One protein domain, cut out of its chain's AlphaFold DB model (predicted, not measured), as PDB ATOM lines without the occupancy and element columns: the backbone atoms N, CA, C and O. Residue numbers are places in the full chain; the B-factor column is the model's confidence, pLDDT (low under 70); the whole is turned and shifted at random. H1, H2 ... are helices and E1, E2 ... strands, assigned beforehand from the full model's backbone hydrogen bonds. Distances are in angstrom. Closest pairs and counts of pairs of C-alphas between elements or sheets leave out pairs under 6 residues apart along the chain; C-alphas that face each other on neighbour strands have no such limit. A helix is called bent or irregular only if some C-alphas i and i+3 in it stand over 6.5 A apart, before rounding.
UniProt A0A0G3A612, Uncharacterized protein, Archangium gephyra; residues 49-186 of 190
ATOM      1  N   ALA A  49     171.837 120.821 159.863       82.19
ATOM      2  CA  ALA A  49     171.412 121.322 158.553       82.19
ATOM      3  C   ALA A  49     170.245 120.485 158.002       82.19
ATOM      4  O   ALA A  49     170.197 119.268 158.206       82.19
ATOM      5  N   ALA A  50     169.320 121.126 157.286       84.88
ATOM      6  CA  ALA A  50     168.260 120.433 156.560       84.88
ATOM      7  C   ALA A  50     168.871 119.450 155.546       84.88
ATOM      8  O   ALA A  50     169.683 119.857 154.709       84.88
ATOM      9  N   PRO A  51     168.509 118.156 155.608       87.56
ATOM     10  CA  PRO A  51     168.881 117.195 154.582       87.56
ATOM     11  C   PRO A  51     168.385 117.651 153.209       87.56
ATOM     12  O   PRO A  51     167.227 118.040 153.071       87.56
ATOM     13  N   ALA A  52     169.238 117.553 152.189       86.19
ATOM     14  CA  ALA A  52     168.820 117.799 150.813       86.19
ATOM     15  C   ALA A  52     167.736 116.797 150.369       86.19
ATOM     16  O   ALA A  52     167.700 115.656 150.837       86.19
ATOM     17  N   GLY A  53     166.888 117.204 149.420       90.31
ATOM     18  CA  GLY A  53     165.860 116.352 148.817       90.31
ATOM     19  C   GLY A  53     164.438 116.856 149.056       90.31
ATOM     20  O   GLY A  53     164.203 118.048 149.244       90.31
ATOM     21  N   ASN A  54     163.464 115.944 149.006       96.25
ATOM     22  CA  ASN A  54     162.055 116.283 149.188       96.25
ATOM     23  C   ASN A  54     161.737 116.491 150.679       96.25
ATOM     24  O   ASN A  54     161.642 115.529 151.444       96.25
ATOM     25  N   HIS A  55     161.533 117.745 151.086       97.12
ATOM     26  CA  HIS A  55     161.247 118.084 152.481       97.12
ATOM     27  C   HIS A  55     159.870 117.599 152.978       97.12
ATOM     28  O   HIS A  55     159.677 117.453 154.182       97.12
ATOM     29  N   GLY A  56     158.928 117.290 152.079       98.00
ATOM     30  CA  GLY A  56     157.662 116.644 152.434       98.00
ATOM     31  C   GLY A  56     157.851 115.181 152.842       98.00
ATOM     32  O   GLY A  56     157.341 114.759 153.880       98.00
ATOM     33  N   THR A  57     158.642 114.417 152.081       98.06
ATOM     34  CA  THR A  57     159.036 113.047 152.455       98.06
ATOM     35  C   THR A  57     159.828 113.052 153.755       98.06
ATOM     36  O   THR A  57     159.501 112.300 154.669       98.06
ATOM     37  N   LEU A  58     160.804 113.958 153.872       97.38
ATOM     38  CA  LEU A  58     161.587 114.145 155.092       97.38
ATOM     39  C   LEU A  58     160.688 114.391 156.311       97.38
ATOM     40  O   LEU A  58     160.870 113.758 157.348       97.38
ATOM     41  N   MET A  59     159.708 115.291 156.184       98.38
ATOM     42  CA  MET A  59     158.756 115.566 157.257       98.38
ATOM     43  C   MET A  59     157.976 114.305 157.633       98.38
ATOM     44  O   MET A  59     157.894 113.976 158.812       98.38
ATOM     45  N   ARG A  60     157.449 113.550 156.657       98.50
ATOM     46  CA  ARG A  60     156.735 112.301 156.966       98.50
ATOM     47  C   ARG A  60     157.623 111.293 157.686       98.50
ATOM     48  O   ARG A  60     157.144 110.688 158.634       98.50
ATOM     49  N   GLU A  61     158.885 111.137 157.291       98.25
ATOM     50  CA  GLU A  61     159.821 110.228 157.968       98.25
ATOM     51  C   GLU A  61     160.039 110.602 159.437       98.25
ATOM     52  O   GLU A  61     160.050 109.720 160.296       98.25
ATOM     53  N   TYR A  62     160.191 111.895 159.738       98.38
ATOM     54  CA  TYR A  62     160.282 112.355 161.122       98.38
ATOM     55  C   TYR A  62     158.991 112.077 161.892       98.38
ATOM     56  O   TYR A  62     159.040 111.539 162.994       98.38
ATOM     57  N   LEU A  63     157.836 112.425 161.321       98.69
ATOM     58  CA  LEU A  63     156.549 112.299 162.005       98.69
ATOM     59  C   LEU A  63     156.131 110.843 162.241       98.69
ATOM     60  O   LEU A  63     155.425 110.569 163.207       98.69
ATOM     61  N   THR A  64     156.564 109.904 161.398       98.50
ATOM     62  CA  THR A  64     156.276 108.469 161.556       98.50
ATOM     63  C   THR A  64     157.358 107.701 162.310       98.50
ATOM     64  O   THR A  64     157.198 106.502 162.526       98.50
ATOM     65  N   GLY A  65     158.451 108.359 162.708       97.00
ATOM     66  CA  GLY A  65     159.571 107.727 163.410       97.00
ATOM     67  C   GLY A  65     160.515 106.918 162.513       97.00
ATOM     68  O   GLY A  65     161.500 106.372 163.003       97.00
ATOM     69  N   ALA A  66     160.283 106.885 161.193       97.00
ATOM     70  CA  ALA A  66     161.217 106.287 160.232       97.00
ATOM     71  C   ALA A  66     162.579 107.005 160.221       97.00
ATOM     72  O   ALA A  66     163.589 106.437 159.803       97.00
ATOM     73  N   ARG A  67     162.612 108.250 160.705       95.44
ATOM     74  CA  ARG A  67     163.824 109.015 160.974       95.44
ATOM     75  C   ARG A  67     163.825 109.501 162.429       95.44
ATOM     76  O   ARG A  67     162.843 110.115 162.851       95.44
ATOM     77  N   PRO A  68     164.913 109.281 163.190       95.12
ATOM     78  CA  PRO A  68     165.012 109.789 164.556       95.12
ATOM     79  C   PRO A  68     165.073 111.324 164.560       95.12
ATOM     80  O   PRO A  68     165.543 111.898 163.574       95.12
ATOM     81  N   PRO A  69     164.660 112.002 165.651       94.62
ATOM     82  CA  PRO A  69     164.813 113.450 165.780       94.62
ATOM     83  C   PRO A  69     166.263 113.909 165.535       94.62
ATOM     84  O   PRO A  69     167.195 113.143 165.806       94.62
ATOM     85  N   PRO A  70     166.491 115.146 165.050       95.25
ATOM     86  CA  PRO A  70     167.839 115.705 164.972       95.25
ATOM     87  C   PRO A  70     168.568 115.600 166.321       95.25
ATOM     88  O   PRO A  70     167.970 115.814 167.373       95.25
ATOM     89  N   ALA A  71     169.862 115.267 166.304       93.06
ATOM     90  CA  ALA A  71     170.601 114.910 167.522       93.06
ATOM     91  C   ALA A  71     170.664 116.033 168.577       93.06
ATOM     92  O   ALA A  71     170.698 115.760 169.772       93.06
ATOM     93  N   ASP A  72     170.661 117.292 168.141       94.69
ATOM     94  CA  ASP A  72     170.640 118.499 168.974       94.69
ATOM     95  C   ASP A  72     169.231 119.112 169.100       94.69
ATOM     96  O   ASP A  72     169.091 120.224 169.606       94.69
ATOM     97  N   PHE A  73     168.173 118.416 168.663       95.81
ATOM     98  CA  PHE A  73     166.799 118.926 168.718       95.81
ATOM     99  C   PHE A  73     166.393 119.305 170.144       95.81
ATOM    100  O   PHE A  73     165.901 120.406 170.357       95.81
ATOM    101  N   GLU A  74     166.671 118.445 171.128       96.12
ATOM    102  CA  GLU A  74     166.354 118.706 172.539       96.12
ATOM    103  C   GLU A  74     167.067 119.956 173.070       96.12
ATOM    104  O   GLU A  74     166.469 120.755 173.783       96.12
ATOM    105  N   GLN A  75     168.312 120.190 172.651       95.50
ATOM    106  CA  GLN A  75     169.068 121.381 173.048       95.50
ATOM    107  C   GLN A  75     168.492 122.667 172.433       95.50
ATOM    108  O   GLN A  75     168.561 123.728 173.045       95.50
ATOM    109  N   VAL A  76     167.932 122.585 171.221       95.31
ATOM    110  CA  VAL A  76     167.421 123.744 170.462       95.31
ATOM    111  C   VAL A  76     165.942 124.039 170.749       95.31
ATOM    112  O   VAL A  76     165.523 125.202 170.705       95.31
ATOM    113  N   MET A  77     165.147 122.998 171.004       95.94
ATOM    114  CA  MET A  77     163.692 123.074 171.190       95.94
ATOM    115  C   MET A  77     163.253 122.869 172.642       95.94
ATOM    116  O   MET A  77     162.144 123.258 172.984       95.94
ATOM    117  N   GLY A  78     164.123 122.348 173.511       97.06
ATOM    118  CA  GLY A  78     163.885 122.268 174.954       97.06
ATOM    119  C   GLY A  78     163.104 121.039 175.419       97.06
ATOM    120  O   GLY A  78     162.755 120.967 176.593       97.06
ATOM    121  N   TYR A  79     162.839 120.076 174.534       97.69
ATOM    122  CA  TYR A  79     162.186 118.816 174.886       97.69
ATOM    123  C   TYR A  79     162.661 117.656 174.008       97.69
ATOM    124  O   TYR A  79     163.169 117.844 172.900       97.69
ATOM    125  N   LYS A  80     162.448 116.432 174.499       97.25
ATOM    126  CA  LYS A  80     162.685 115.200 173.748       97.25
ATOM    127  C   LYS A  80     161.368 114.670 173.165       97.25
ATOM    128  O   LYS A  80     160.490 114.295 173.946       97.25
ATOM    129  N   PRO A  81     161.221 114.590 171.829       97.56
ATOM    130  CA  PRO A  81     160.063 113.951 171.217       97.56
ATOM    131  C   PRO A  81     159.990 112.473 171.604       97.56
ATOM    132  O   PRO A  81     161.022 111.810 171.756       97.56
ATOM    133  N   TYR A  82     158.781 111.931 171.710       97.38
ATOM    134  CA  TYR A  82     158.573 110.514 172.015       97.38
ATOM    135  C   TYR A  82     157.681 109.841 170.977       97.38
ATOM    136  O   TYR A  82     156.839 110.473 170.341       97.38
ATOM    137  N   ALA A  83     157.891 108.540 170.800       97.94
ATOM    138  CA  ALA A  83     157.103 107.733 169.889       97.94
ATOM    139  C   ALA A  83     155.869 107.168 170.596       97.94
ATOM    140  O   ALA A  83     155.961 106.660 171.716       97.94
ATOM    141  N   ILE A  84     154.737 107.162 169.900       97.81
ATOM    142  CA  ILE A  84     153.569 106.358 170.253       97.81
ATOM    143  C   ILE A  84     153.238 105.385 169.130       97.81
ATOM    144  O   ILE A  84     153.448 105.669 167.950       97.81
ATOM    145  N   GLN A  85     152.667 104.239 169.494       97.94
ATOM    146  CA  GLN A  85     152.079 103.325 168.526       97.94
ATOM    147  C   GLN A  85     150.582 103.611 168.404       97.94
ATOM    148  O   GLN A  85     149.838 103.490 169.376       97.94
ATOM    149  N   THR A  86     150.127 103.951 167.200       96.12
ATOM    150  CA  THR A  86     148.698 104.017 166.876       96.12
ATOM    151  C   THR A  86     148.285 102.773 166.084       96.12
ATOM    152  O   THR A  86     149.125 102.025 165.576       96.12
ATOM    153  N   LYS A  87     146.976 102.569 165.914       96.62
ATOM    154  CA  LYS A  87     146.436 101.552 164.992       96.62
ATOM    155  C   LYS A  87     146.828 101.791 163.518       96.62
ATOM    156  O   LYS A  87     146.779 100.857 162.731       96.62
ATOM    157  N   HIS A  88     147.243 103.015 163.171       96.94
ATOM    158  CA  HIS A  88     147.634 103.456 161.822       96.94
ATOM    159  C   HIS A  88     149.148 103.701 161.704       96.94
ATOM    160  O   HIS A  88     149.615 104.496 160.885       96.94
ATOM    161  N   GLY A  89     149.930 103.046 162.565       97.44
ATOM    162  CA  GLY A  89     151.388 103.140 162.600       97.44
ATOM    163  C   GLY A  89     151.931 104.041 163.708       97.44
ATOM    164  O   GLY A  89     151.186 104.622 164.502       97.44
ATOM    165  N   GLN A  90     153.257 104.127 163.770       98.38
ATOM    166  CA  GLN A  90     153.965 104.942 164.750       98.38
ATOM    167  C   GLN A  90     153.805 106.440 164.452       98.38
ATOM    168  O   GLN A  90     153.676 106.837 163.289       98.38
ATOM    169  N   ARG A  91     153.790 107.259 165.509       98.50
ATOM    170  CA  ARG A  91     153.836 108.725 165.448       98.50
ATOM    171  C   ARG A  91     154.839 109.270 166.457       98.50
ATOM    172  O   ARG A  91     154.903 108.762 167.574       98.50
ATOM    173  N   MET A  92     155.587 110.295 166.068       98.56
ATOM    174  CA  MET A  92     156.448 111.074 166.961       98.56
ATOM    175  C   MET A  92     155.688 112.301 167.467       98.56
ATOM    176  O   MET A  92     155.034 112.973 166.675       98.56
ATOM    177  N   GLN A  93     155.772 112.584 168.765       98.38
ATOM    178  CA  GLN A  93     154.964 113.600 169.439       98.38
ATOM    179  C   GLN A  93     155.797 114.607 170.232       98.38
ATOM    180  O   GLN A  93     156.798 114.244 170.857       98.38
ATOM    181  N   ASP A  94     155.306 115.844 170.257       97.56
ATOM    182  CA  ASP A  94     155.637 116.857 171.253       97.56
ATOM    183  C   ASP A  94     154.889 116.537 172.571       97.56
ATOM    184  O   ASP A  94     153.658 116.447 172.565       97.56
ATOM    185  N   PRO A  95     155.580 116.332 173.712       95.56
ATOM    186  CA  PRO A  95     154.937 116.118 175.013       95.56
ATOM    187  C   PRO A  95     154.151 117.319 175.538       95.56
ATOM    188  O   PRO A  95     153.332 117.142 176.443       95.56
ATOM    189  N   HIS A  96     154.390 118.508 174.997       92.31
ATOM    190  CA  HIS A  96     153.774 119.760 175.418       92.31
ATOM    191  C   HIS A  96     152.695 120.260 174.456       92.31
ATOM    192  O   HIS A  96     151.956 121.166 174.834       92.31
ATOM    193  N   GLY A  97     152.586 119.662 173.266       85.44
ATOM    194  CA  GLY A  97     151.559 120.001 172.288       85.44
ATOM    195  C   GLY A  97     150.154 119.673 172.787       85.44
ATOM    196  O   GLY A  97     149.964 118.785 173.624       85.44
ATOM    197  N   ASP A  98     149.162 120.381 172.264       87.44
ATOM    198  CA  ASP A  98     147.763 120.178 172.615       87.44
ATOM    199  C   ASP A  98     146.826 120.570 171.471       87.44
ATOM    200  O   ASP A  98     147.032 121.533 170.730       87.44
ATOM    201  N   ALA A  99     145.737 119.819 171.323       85.19
ATOM    202  CA  ALA A  99     144.692 120.231 170.400       85.19
ATOM    203  C   ALA A  99     143.946 121.439 170.978       85.19
ATOM    204  O   ALA A  99     143.476 121.416 172.117       85.19
ATOM    205  N   SER A 100     143.761 122.474 170.159       74.38
ATOM    206  CA  SER A 100     142.932 123.618 170.525       74.38
ATOM    207  C   SER A 100     141.866 123.906 169.470       74.38
ATOM    208  O   SER A 100     142.154 124.185 168.308       74.38
ATOM    209  N   ALA A 101     140.598 123.848 169.882       66.38
ATOM    210  CA  ALA A 101     139.483 124.393 169.113       66.38
ATOM    211  C   ALA A 101     139.196 125.862 169.467       66.38
ATOM    212  O   ALA A 101     139.311 126.262 170.634       66.38
ATOM    213  N   PRO A 102     138.675 126.647 168.502       54.34
ATOM    214  CA  PRO A 102     138.032 127.924 168.787       54.34
ATOM    215  C   PRO A 102     136.975 127.773 169.892       54.34
ATOM    216  O   PRO A 102     136.077 126.935 169.805       54.34
ATOM    217  N   GLY A 103     137.100 128.567 170.958       58.84
ATOM    218  CA  GLY A 103     136.154 128.576 172.077       58.84
ATOM    219  C   GLY A 103     136.189 127.356 173.011       58.84
ATOM    220  O   GLY A 103     135.346 127.298 173.898       58.84
ATOM    221  N   LYS A 104     137.129 126.403 172.855       69.69
ATOM    222  CA  LYS A 104     137.240 125.175 173.686       69.69
ATOM    223  C   LYS A 104     135.995 124.263 173.649       69.69
ATOM    224  O   LYS A 104     135.706 123.543 174.599       69.69
ATOM    225  N   ILE A 105     135.248 124.293 172.539       74.50
ATOM    226  CA  ILE A 105     134.020 123.490 172.327       74.50
ATOM    227  C   ILE A 105     134.315 122.211 171.505       74.50
ATOM    228  O   ILE A 105     133.444 121.360 171.311       74.50
ATOM    229  N   GLY A 106     135.545 122.063 171.007       82.50
ATOM    230  CA  GLY A 106     135.954 120.955 170.146       82.50
ATOM    231  C   GLY A 106     136.386 119.687 170.892       82.50
ATOM    232  O   GLY A 106     136.504 119.677 172.117       82.50
ATOM    233  N   PRO A 107     136.618 118.591 170.149       90.19
ATOM    234  CA  PRO A 107     137.115 117.318 170.669       90.19
ATOM    235  C   PRO A 107     138.620 117.383 170.989       90.19
ATOM    236  O   PRO A 107     139.420 116.633 170.431       90.19
ATOM    237  N   ASP A 108     139.011 118.315 171.862       89.75
ATOM    238  CA  ASP A 108     140.414 118.609 172.168       89.75
ATOM    239  C   ASP A 108     141.131 117.356 172.699       89.75
ATOM    240  O   ASP A 108     142.177 116.969 172.192       89.75
ATOM    241  N   LYS A 109     140.528 116.636 173.652       91.38
ATOM    242  CA  LYS A 109     141.143 115.429 174.234       91.38
ATOM    243  C   LYS A 109     141.290 114.299 173.224       91.38
ATOM    244  O   LYS A 109     142.252 113.541 173.265       91.38
ATOM    245  N   GLU A 110     140.309 114.149 172.347       94.38
ATOM    246  CA  GLU A 110     140.289 113.098 171.340       94.38
ATOM    247  C   GLU A 110     141.288 113.355 170.210       94.38
ATOM    248  O   GLU A 110     141.847 112.406 169.659       94.38
ATOM    249  N   PHE A 111     141.516 114.623 169.868       95.50
ATOM    250  CA  PHE A 111     142.455 115.038 168.826       95.50
ATOM    251  C   PHE A 111     143.858 115.351 169.359       95.50
ATOM    252  O   PHE A 111     144.780 115.473 168.555       95.50
ATOM    253  N   ASP A 112     144.043 115.389 170.681       94.75
ATOM    254  CA  ASP A 112     145.321 115.636 171.358       94.75
ATOM    255  C   ASP A 112     146.488 114.805 170.791       94.75
ATOM    256  O   ASP A 112     147.519 115.386 170.450       94.75
ATOM    257  N   PRO A 113     146.357 113.482 170.540       96.12
ATOM    258  CA  PRO A 113     147.469 112.718 169.973       96.12
ATOM    259  C   PRO A 113     147.856 113.147 168.546       96.12
ATOM    260  O   PRO A 113     149.033 113.099 168.170       96.12
ATOM    261  N   ALA A 114     146.877 113.547 167.731       97.19
ATOM    262  CA  ALA A 114     147.133 114.034 166.379       97.19
ATOM    263  C   ALA A 114     147.777 115.428 166.425       97.19
ATOM    264  O   ALA A 114     148.739 115.675 165.701       97.19
ATOM    265  N   ALA A 115     147.299 116.301 167.318       96.81
ATOM    266  CA  ALA A 115     147.844 117.643 167.512       96.81
ATOM    267  C   ALA A 115     149.300 117.600 167.987       96.81
ATOM    268  O   ALA A 115     150.156 118.187 167.343       96.81
ATOM    269  N   LYS A 116     149.633 116.770 168.979       97.94
ATOM    270  CA  LYS A 116     151.024 116.581 169.430       97.94
ATOM    271  C   LYS A 116     151.982 116.121 168.332       97.94
ATOM    272  O   LYS A 116     153.163 116.460 168.345       97.94
ATOM    273  N   THR A 117     151.489 115.324 167.384       98.50
ATOM    274  CA  THR A 117     152.277 114.913 166.211       98.50
ATOM    275  C   THR A 117     152.466 116.087 165.247       98.50
ATOM    276  O   THR A 117     153.546 116.287 164.696       98.50
ATOM    277  N   HIS A 118     151.409 116.870 165.037       97.94
ATOM    278  CA  HIS A 118     151.423 118.059 164.190       97.94
ATOM    279  C   HIS A 118     152.359 119.145 164.733       97.94
ATOM    280  O   HIS A 118     153.190 119.653 163.977       97.94
ATOM    281  N   ASP A 119     152.307 119.401 166.039       97.44
ATOM    282  CA  ASP A 119     153.158 120.358 166.747       97.44
ATOM    283  C   ASP A 119     154.633 119.971 166.653       97.44
ATOM    284  O   ASP A 119     155.463 120.809 166.298       97.44
ATOM    285  N   TYR A 120     154.962 118.683 166.809       98.50
ATOM    286  CA  TYR A 120     156.320 118.198 166.550       98.50
ATOM    287  C   TYR A 120     156.781 118.497 165.110       98.50
ATOM    288  O   TYR A 120     157.918 118.917 164.879       98.50
ATOM    289  N   GLY A 121     155.893 118.350 164.122       97.88
ATOM    290  CA  GLY A 121     156.169 118.740 162.736       97.88
ATOM    291  C   GLY A 121     156.456 120.233 162.582       97.88
ATOM    292  O   GLY A 121     157.379 120.630 161.868       97.88
ATOM    293  N   TYR A 122     155.698 121.077 163.274       97.56
ATOM    294  CA  TYR A 122     155.911 122.524 163.289       97.56
ATOM    295  C   TYR A 122     157.209 122.909 163.996       97.56
ATOM    296  O   TYR A 122     157.937 123.786 163.524       97.56
ATOM    297  N   ASP A 123     157.575 122.197 165.051       97.88
ATOM    298  CA  ASP A 123     158.840 122.392 165.740       97.88
ATOM    299  C   ASP A 123     160.042 121.989 164.902       97.88
ATOM    300  O   ASP A 123     161.072 122.657 164.975       97.88
ATOM    301  N   LEU A 124     159.918 120.993 164.024       97.88
ATOM    302  CA  LEU A 124     160.946 120.705 163.023       97.88
ATOM    303  C   LEU A 124     161.116 121.868 162.035       97.88
ATOM    304  O   LEU A 124     162.251 122.224 161.709       97.88
ATOM    305  N   LEU A 125     160.027 122.512 161.594       97.38
ATOM    306  CA  LEU A 125     160.115 123.712 160.745       97.38
ATOM    307  C   LEU A 125     160.861 124.843 161.470       97.38
ATOM    308  O   LEU A 125     161.768 125.451 160.897       97.38
ATOM    309  N   ARG A 126     160.511 125.099 162.738       97.19
ATOM    310  CA  ARG A 126     161.164 126.116 163.581       97.19
ATOM    311  C   ARG A 126     162.626 125.788 163.841       97.19
ATOM    312  O   ARG A 126     163.475 126.668 163.729       97.19
ATOM    313  N   TYR A 127     162.928 124.534 164.158       97.25
ATOM    314  CA  TYR A 127     164.279 124.038 164.380       97.25
ATOM    315  C   TYR A 127     165.162 124.317 163.157       97.25
ATOM    316  O   TYR A 127     166.189 124.982 163.272       97.25
ATOM    317  N   TYR A 128     164.730 123.910 161.962       96.38
ATOM    318  CA  TYR A 128     165.516 124.098 160.743       96.38
ATOM    319  C   TYR A 128     165.652 125.568 160.332       96.38
ATOM    320  O   TYR A 128     166.703 125.970 159.828       96.38
ATOM    321  N   ALA A 129     164.642 126.394 160.616       95.25
ATOM    322  CA  ALA A 129     164.749 127.842 160.472       95.25
ATOM    323  C   ALA A 129     165.791 128.445 161.436       95.25
ATOM    324  O   ALA A 129     166.658 129.195 160.990       95.25
ATOM    325  N   LYS A 130     165.787 128.061 162.725       95.19
ATOM    326  CA  LYS A 130     166.792 128.488 163.725       95.19
ATOM    327  C   LYS A 130     168.215 128.073 163.341       95.19
ATOM    328  O   LYS A 130     169.163 128.798 163.626       95.19
ATOM    329  N   LYS A 131     168.376 126.924 162.680       94.00
ATOM    330  CA  LYS A 131     169.672 126.426 162.186       94.00
ATOM    331  C   LYS A 131     170.144 127.109 160.893       94.00
ATOM    332  O   LYS A 131     171.250 126.827 160.437       94.00
ATOM    333  N   GLY A 132     169.341 128.007 160.316       94.31
ATOM    334  CA  GLY A 132     169.674 128.749 159.095       94.31
ATOM    335  C   GLY A 132     169.460 127.962 157.800       94.31
ATOM    336  O   GLY A 132     169.920 128.383 156.743       94.31
ATOM    337  N   THR A 133     168.766 126.826 157.861       94.69
ATOM    338  CA  THR A 133     168.461 125.974 156.705       94.69
ATOM    339  C   THR A 133     166.971 125.630 156.712       94.69
ATOM    340  O   THR A 133     166.629 124.481 156.989       94.69
ATOM    341  N   PRO A 134     166.069 126.603 156.495       94.94
ATOM    342  CA  PRO A 134     164.634 126.367 156.595       94.94
ATOM    343  C   PRO A 134     164.184 125.276 155.622       94.94
ATOM    344  O   PRO A 134     164.654 125.200 154.485       94.94
ATOM    345  N   LEU A 135     163.246 124.440 156.071       95.69
ATOM    346  CA  LEU A 135     162.597 123.484 155.185       95.69
ATOM    347  C   LEU A 135     161.714 124.217 154.170       95.69
ATOM    348  O   LEU A 135     161.186 125.298 154.423       95.69
ATOM    349  N   ALA A 136     161.543 123.584 153.016       95.94
ATOM    350  CA  ALA A 136     160.692 124.084 151.945       95.94
ATOM    351  C   ALA A 136     159.198 123.919 152.310       95.94
ATOM    352  O   ALA A 136     158.871 123.059 153.139       95.94
ATOM    353  N   PRO A 137     158.284 124.690 151.686       96.38
ATOM    354  CA  PRO A 137     156.835 124.658 151.940       96.38
ATOM    355  C   PRO A 137     156.191 123.264 151.983       96.38
ATOM    356  O   PRO A 137     155.197 123.040 152.677       96.38
ATOM    357  N   GLU A 138     156.742 122.309 151.240       97.06
ATOM    358  CA  GLU A 138     156.277 120.925 151.160       97.06
ATOM    359  C   GLU A 138     156.344 120.212 152.514       97.06
ATOM    360  O   GLU A 138     155.506 119.354 152.783       97.06
ATOM    361  N   ALA A 139     157.284 120.589 153.388       97.88
ATOM    362  CA  ALA A 139     157.378 120.045 154.738       97.88
ATOM    363  C   ALA A 139     156.141 120.394 155.567       97.88
ATOM    364  O   ALA A 139     155.507 119.511 156.141       97.88
ATOM    365  N   ARG A 140     155.741 121.670 155.580       97.88
ATOM    366  CA  ARG A 140     154.542 122.095 156.309       97.88
ATOM    367  C   ARG A 140     153.285 121.444 155.751       97.88
ATOM    368  O   ARG A 140     152.472 120.936 156.514       97.88
ATOM    369  N   LYS A 141     153.161 121.377 154.422       97.69
ATOM    370  CA  LYS A 141     152.046 120.677 153.766       97.69
ATOM    371  C   LYS A 141     151.986 119.201 154.162       97.69
ATOM    372  O   LYS A 141     150.897 118.681 154.372       97.69
ATOM    373  N   ALA A 142     153.130 118.530 154.283       98.31
ATOM    374  CA  ALA A 142     153.186 117.138 154.716       98.31
ATOM    375  C   ALA A 142     152.767 116.958 156.185       98.31
ATOM    376  O   ALA A 142     152.042 116.007 156.482       98.31
ATOM    377  N   ALA A 143     153.162 117.873 157.077       98.12
ATOM    378  CA  ALA A 143     152.706 117.875 158.469       98.12
ATOM    379  C   ALA A 143     151.187 118.095 158.567       98.12
ATOM    380  O   ALA A 143     150.490 117.297 159.193       98.12
ATOM    381  N   ASP A 144     150.658 119.110 157.878       97.88
ATOM    382  CA  ASP A 144     149.221 119.411 157.844       97.88
ATOM    383  C   ASP A 144     148.407 118.243 157.243       97.88
ATOM    384  O   ASP A 144     147.314 117.918 157.714       97.88
ATOM    385  N   ALA A 145     148.946 117.575 156.218       98.38
ATOM    386  CA  ALA A 145     148.311 116.420 155.592       98.38
ATOM    387  C   ALA A 145     148.256 115.203 156.526       98.38
ATOM    388  O   ALA A 145     147.216 114.549 156.590       98.38
ATOM    389  N   LEU A 146     149.338 114.909 157.261       98.56
ATOM    390  CA  LEU A 146     149.338 113.822 158.244       98.56
ATOM    391  C   LEU A 146     148.409 114.132 159.423       98.56
ATOM    392  O   LEU A 146     147.685 113.249 159.872       98.56
ATOM    393  N   PHE A 147     148.358 115.388 159.869       98.12
ATOM    394  CA  PHE A 147     147.393 115.810 160.881       98.12
ATOM    395  C   PHE A 147     145.961 115.536 160.417       98.12
ATOM    396  O   PHE A 147     145.212 114.838 161.097       98.12
ATOM    397  N   ARG A 148     145.594 115.986 159.208       98.19
ATOM    398  CA  ARG A 148     144.286 115.686 158.608       98.19
ATOM    399  C   ARG A 148     144.026 114.177 158.548       98.19
ATOM    400  O   ARG A 148     142.940 113.743 158.923       98.19
ATOM    401  N   GLU A 149     144.990 113.390 158.083       98.56
ATOM    402  CA  GLU A 149     144.898 111.927 158.009       98.56
ATOM    403  C   GLU A 149     144.547 111.323 159.380       98.56
ATOM    404  O   GLU A 149     143.551 110.607 159.498       98.56
ATOM    405  N   ASP A 150     145.278 111.695 160.431       98.38
ATOM    406  CA  ASP A 150     145.083 111.167 161.783       98.38
ATOM    407  C   ASP A 150     143.744 111.592 162.411       98.38
ATOM    408  O   ASP A 150     143.093 110.784 163.085       98.38
ATOM    409  N   LEU A 151     143.257 112.804 162.124       98.06
ATOM    410  CA  LEU A 151     141.920 113.247 162.540       98.06
ATOM    411  C   LEU A 151     140.808 112.402 161.895       98.06
ATOM    412  O   LEU A 151     139.869 111.959 162.565       98.06
ATOM    413  N   PHE A 152     140.904 112.159 160.586       98.44
ATOM    414  CA  PHE A 152     139.912 111.356 159.867       98.44
ATOM    415  C   PHE A 152     139.996 109.875 160.234       98.44
ATOM    416  O   PHE A 152     138.958 109.219 160.342       98.44
ATOM    417  N   HIS A 153     141.194 109.357 160.486       98.25
ATOM    418  CA  HIS A 153     141.399 108.044 161.080       98.25
ATOM    419  C   HIS A 153     140.668 107.926 162.416       98.25
ATOM    420  O   HIS A 153     139.798 107.066 162.560       98.25
ATOM    421  N   TYR A 154     140.925 108.837 163.361       97.50
ATOM    422  CA  TYR A 154     140.225 108.846 164.645       97.50
ATOM    423  C   TYR A 154     138.707 108.801 164.460       97.50
ATOM    424  O   TYR A 154     138.038 107.990 165.104       97.50
ATOM    425  N   ALA A 155     138.177 109.628 163.557       97.56
ATOM    426  CA  ALA A 155     136.752 109.707 163.288       97.56
ATOM    427  C   ALA A 155     136.167 108.415 162.695       97.56
ATOM    428  O   ALA A 155     135.078 108.002 163.090       97.56
ATOM    429  N   ASN A 156     136.869 107.756 161.770       97.69
ATOM    430  CA  ASN A 156     136.387 106.536 161.112       97.69
ATOM    431  C   ASN A 156     136.358 105.325 162.060       97.69
ATOM    432  O   ASN A 156     135.478 104.465 161.950       97.69
ATOM    433  N   ASP A 157     137.260 105.301 163.037       97.19
ATOM    434  CA  ASP A 157     137.383 104.206 164.000       97.19
ATOM    435  C   ASP A 157     136.389 104.281 165.164       97.19
ATOM    436  O   ASP A 157     136.346 103.392 166.018       97.19
ATOM    437  N   GLN A 158     135.564 105.326 165.204       97.38
ATOM    438  CA  GLN A 158     134.533 105.471 166.222       97.38
ATOM    439  C   GLN A 158     133.458 104.401 166.089       97.38
ATOM    440  O   GLN A 158     133.035 104.033 164.991       97.38
ATOM    441  N   LYS A 159     132.952 103.937 167.231       94.62
ATOM    442  CA  LYS A 159     131.800 103.038 167.271       94.62
ATOM    443  C   LYS A 159     130.520 103.855 167.081       94.62
ATOM    444  O   LYS A 159     130.305 104.851 167.768       94.62
ATOM    445  N   GLY A 160     129.664 103.416 166.161       95.69
ATOM    446  CA  GLY A 160     128.373 104.051 165.881       95.69
ATOM    447  C   GLY A 160     128.434 105.177 164.844       95.69
ATOM    448  O   GLY A 160     129.403 105.927 164.741       95.69
ATOM    449  N   LEU A 161     127.370 105.287 164.045       95.38
ATOM    450  CA  LEU A 161     127.278 106.254 162.943       95.38
ATOM    451  C   LEU A 161     127.295 107.711 163.429       95.38
ATOM    452  O   LEU A 161     127.962 108.542 162.818       95.38
ATOM    453  N   GLY A 162     126.625 108.006 164.550       97.00
ATOM    454  CA  GLY A 162     126.570 109.357 165.119       97.00
ATOM    455  C   GLY A 162     127.948 109.894 165.511       97.00
ATOM    456  O   GLY A 162     128.321 110.992 165.103       97.00
ATOM    457  N   SER A 163     128.747 109.096 166.227       95.75
ATOM    458  CA  SER A 163     130.115 109.469 166.602       95.75
ATOM    459  C   SER A 163     131.000 109.661 165.373       95.75
ATOM    460  O   SER A 163     131.674 110.684 165.271       95.75
ATOM    461  N   ARG A 164     130.948 108.747 164.393       97.31
ATOM    462  CA  ARG A 164     131.702 108.906 163.137       97.31
ATOM    463  C   ARG A 164     131.377 110.227 162.449       97.31
ATOM    464  O   ARG A 164     132.290 110.949 162.061       97.31
ATOM    465  N   LEU A 165     130.096 110.574 162.331       97.19
ATOM    466  CA  LEU A 165     129.680 111.830 161.712       97.19
ATOM    467  C   LEU A 165     130.168 113.048 162.512       97.19
ATOM    468  O   LEU A 165     130.756 113.955 161.924       97.19
ATOM    469  N   LYS A 166     130.001 113.038 163.843       95.50
ATOM    470  CA  LYS A 166     130.476 114.102 164.747       95.50
ATOM    471  C   LYS A 166     131.972 114.359 164.567       95.50
ATOM    472  O   LYS A 166     132.380 115.493 164.331       95.50
ATOM    473  N   PHE A 167     132.794 113.319 164.682       97.19
ATOM    474  CA  PHE A 167     134.243 113.483 164.619       97.19
ATOM    475  C   PHE A 167     134.735 113.780 163.203       97.19
ATOM    476  O   PHE A 167     135.710 114.504 163.063       97.19
ATOM    477  N   ARG A 168     134.047 113.326 162.146       97.12
ATOM    478  CA  ARG A 168     134.370 113.733 160.765       97.12
ATOM    479  C   ARG A 168     134.104 115.219 160.535       97.12
ATOM    480  O   ARG A 168     134.906 115.874 159.876       97.12
ATOM    481  N   ALA A 169     133.011 115.754 161.085       96.19
ATOM    482  CA  ALA A 169     132.716 117.183 161.008       96.19
ATOM    483  C   ALA A 169     133.811 118.007 161.704       96.19
ATOM    484  O   ALA A 169     134.368 118.925 161.105       96.19
ATOM    485  N   TRP A 170     134.197 117.621 162.922       96.00
ATOM    486  CA  TRP A 170     135.293 118.280 163.635       96.00
ATOM    487  C   TRP A 170     136.649 118.110 162.949       96.00
ATOM    488  O   TRP A 170     137.389 119.082 162.840       96.00
ATOM    489  N   ALA A 171     136.961 116.924 162.423       96.38
ATOM    490  CA  ALA A 171     138.186 116.684 161.663       96.38
ATOM    491  C   ALA A 171     138.295 117.638 160.466       96.38
ATOM    492  O   ALA A 171     139.358 118.203 160.210       96.38
ATOM    493  N   GLN A 172     137.184 117.868 159.760       96.12
ATOM    494  CA  GLN A 172     137.140 118.828 158.664       96.12
ATOM    495  C   GLN A 172     137.369 120.267 159.148       96.12
ATOM    496  O   GLN A 172     138.135 120.983 158.511       96.12
ATOM    497  N   ILE A 173     136.756 120.679 160.265       94.38
ATOM    498  CA  ILE A 173     136.933 122.025 160.838       94.38
ATOM    499  C   ILE A 173     138.403 122.278 161.193       94.38
ATOM    500  O   ILE A 173     138.968 123.271 160.740       94.38
ATOM    501  N   TYR A 174     139.039 121.373 161.946       93.50
ATOM    502  CA  TYR A 174     140.445 121.517 162.349       93.50
ATOM    503  C   TYR A 174     141.372 121.539 161.132       93.50
ATOM    504  O   TYR A 174     142.202 122.438 161.006       93.50
ATOM    505  N   ALA A 175     141.201 120.595 160.200       93.81
ATOM    506  CA  ALA A 175     142.036 120.526 159.006       93.81
ATOM    507  C   ALA A 175     141.915 121.792 158.142       93.81
ATOM    508  O   ALA A 175     142.923 122.301 157.660       93.81
ATOM    509  N   THR A 176     140.703 122.329 157.967       93.31
ATOM    510  CA  THR A 176     140.498 123.572 157.214       93.31
ATOM    511  C   THR A 176     141.077 124.783 157.946       93.31
ATOM    512  O   THR A 176     141.691 125.626 157.300       93.31
ATOM    513  N   ALA A 177     140.935 124.873 159.271       91.56
ATOM    514  CA  ALA A 177     141.523 125.964 160.049       91.56
ATOM    515  C   ALA A 177     143.055 125.996 159.914       91.56
ATOM    516  O   ALA A 177     143.627 127.047 159.614       91.56
ATOM    517  N   VAL A 178     143.708 124.839 160.056       91.31
ATOM    518  CA  VAL A 178     145.159 124.702 159.872       91.31
ATOM    519  C   VAL A 178     145.564 125.047 158.443       91.31
ATOM    520  O   VAL A 178     146.479 125.840 158.249       91.31
ATOM    521  N   GLU A 179     144.862 124.525 157.436       91.06
ATOM    522  CA  GLU A 179     145.178 124.800 156.033       91.06
ATOM    523  C   GLU A 179     145.086 126.299 155.697       91.06
ATOM    524  O   GLU A 179     145.961 126.836 155.012       91.06
ATOM    525  N   LEU A 180     144.063 126.995 156.201       91.31
ATOM    526  CA  LEU A 180     143.922 128.442 156.032       91.31
ATOM    527  C   LEU A 180     145.063 129.200 156.721       91.31
ATOM    528  O   LEU A 180     145.670 130.070 156.095       91.31
ATOM    529  N   ASN A 181     145.401 128.841 157.963       89.06
ATOM    530  CA  ASN A 181     146.521 129.445 158.685       89.06
ATOM    531  C   ASN A 181     147.856 129.224 157.950       89.06
ATOM    532  O   ASN A 181     148.645 130.153 157.780       89.06
ATOM    533  N   SER A 182     148.078 128.016 157.432       87.94
ATOM    534  CA  SER A 182     149.258 127.680 156.637       87.94
ATOM    535  C   SER A 182     149.360 128.508 155.364       87.94
ATOM    536  O   SER A 182     150.450 128.970 155.034       87.94
ATOM    537  N   ARG A 183     148.245 128.763 154.673       90.88
ATOM    538  CA  ARG A 183     148.229 129.638 153.490       90.88
ATOM    539  C   ARG A 183     148.565 131.087 153.844       90.88
ATOM    540  O   ARG A 183     149.382 131.686 153.154       90.88
ATOM    541  N   VAL A 184     148.001 131.626 154.930       92.00
ATOM    542  CA  VAL A 184     148.317 132.985 155.420       92.00
ATOM    543  C   VAL A 184     149.811 133.132 155.728       92.00
ATOM    544  O   VAL A 184     150.400 134.176 155.468       92.00
ATOM    545  N   GLN A 185     150.443 132.067 156.219       87.19
ATOM    546  CA  GLN A 185     151.867 132.034 156.556       87.19
ATOM    547  C   GLN A 185     152.766 131.559 155.394       87.19
ATOM    548  O   GLN A 185     153.930 131.231 155.618       87.19
ATOM    549  N   ASN A 186     152.254 131.487 154.156       90.50
ATOM    550  CA  ASN A 186     152.971 130.985 152.969       90.50
ATOM    551  C   ASN A 186     153.637 129.610 153.173       90.50
ATOM    552  O   ASN A 186     154.667 129.307 152.574       90.50
TER     553      ASN A 186
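What this domain is: This is residues 49 to 186 of the 190 residues of an uncharacterized protein of Archangium gephyra (UniProt A0A0G3A612). Three long helices, H3, H4 and H5, run side by side in an up-and-down bundle, with H4 between the other two in the chain and at the corner of the triangle that they make. H1 packs slantwise on H4 and H3, a small hairpin of two strands packs on H3 through E2, and the short helix H2 packs on H3 residues 123 to 127. The printed part has 138 residues, with five named helices and two named strands in the order H1, H2, E1, E2, H3, H4, H5; the sheet, E1 - E2, is antiparallel, and the class is mostly helix. The whole is compact, with a radius of gyration of the C-alphas of 15.0 A and spans of 47 by 32 by 26 A.

How they stand to each other: H1, residues 55 to 63, touches H4, residues 137 to 156, at a steep tilt of 44 degrees, the same way; H4 takes part with residues 137 to 146 alone, and the closest C-alphas are those of Gly 56 and Ala 139, 4.1 A apart. H1 also touches residues 117 to 121 of H3, residues 108 to 130, at a steep tilt of 51 degrees, opposite ways; the C-alphas of Leu 63 and Gly 121, 6.5 A apart, are the closest. H2, residues 73 to 77, touches H3, with the C-alphas of Val 76 and Tyr 127 closest at 6.9 A. E1, residues 82 to 86, and E2, residues 89 to 93, form an antiparallel hairpin at 148 degrees; N 84 and O 91 are 2.8 A apart and N 93 and O 82 2.8 A, within hydrogen-bond range. The closest C-alphas of E2 and H3 are those of Gln 93 and Thr 117, 4.4 A apart. H3 and H4, a helical hairpin, touch at a shallow tilt of 10 degrees, opposite ways, closest at the C-alphas of Gly 121 and Ala 143, 5.6 A. H4 and H5, residues 161 to 184, another helical hairpin, touch at a shallow tilt of 11 degrees, opposite ways, closest at the C-alphas of Ala 155 and Phe 167, 4.7 A. H3 and H5 are near each other, with 7 pairs of C-alphas within 10 A, while H1 and H5 are apart. In H1, H2, H4 and H5 every O i to N i+4 pair is within hydrogen-bond range; in H3 17 of 19 are.

Where its parts are: H1 begins at C-alpha 55, (161.247, 118.084, 152.481), and is 12.1 A long. H2 is 5.7 A long, E1 12.9 A and E2 13.0 A. H3, 29.4 A long, begins at C-alpha 108, (140.414, 118.609, 172.168); it is irregular, with C-alphas 110 and 113 7.3 A apart, and has a kink of 44 degrees near residue 115. H4 is 28.8 A long. H5, 34.8 A long, ends at C-alpha 184, (148.317, 132.985, 155.420).

The domain as a whole: The C-alphas of Gly 132 and Gly 160, the two farthest apart, are 48.6 A from each other. The printed part has no cut. The link from E2 to H3, residues 94 to 107, is long. The mean pLDDT of the printed part is 94.1, and residues 101 to 104 are under 70.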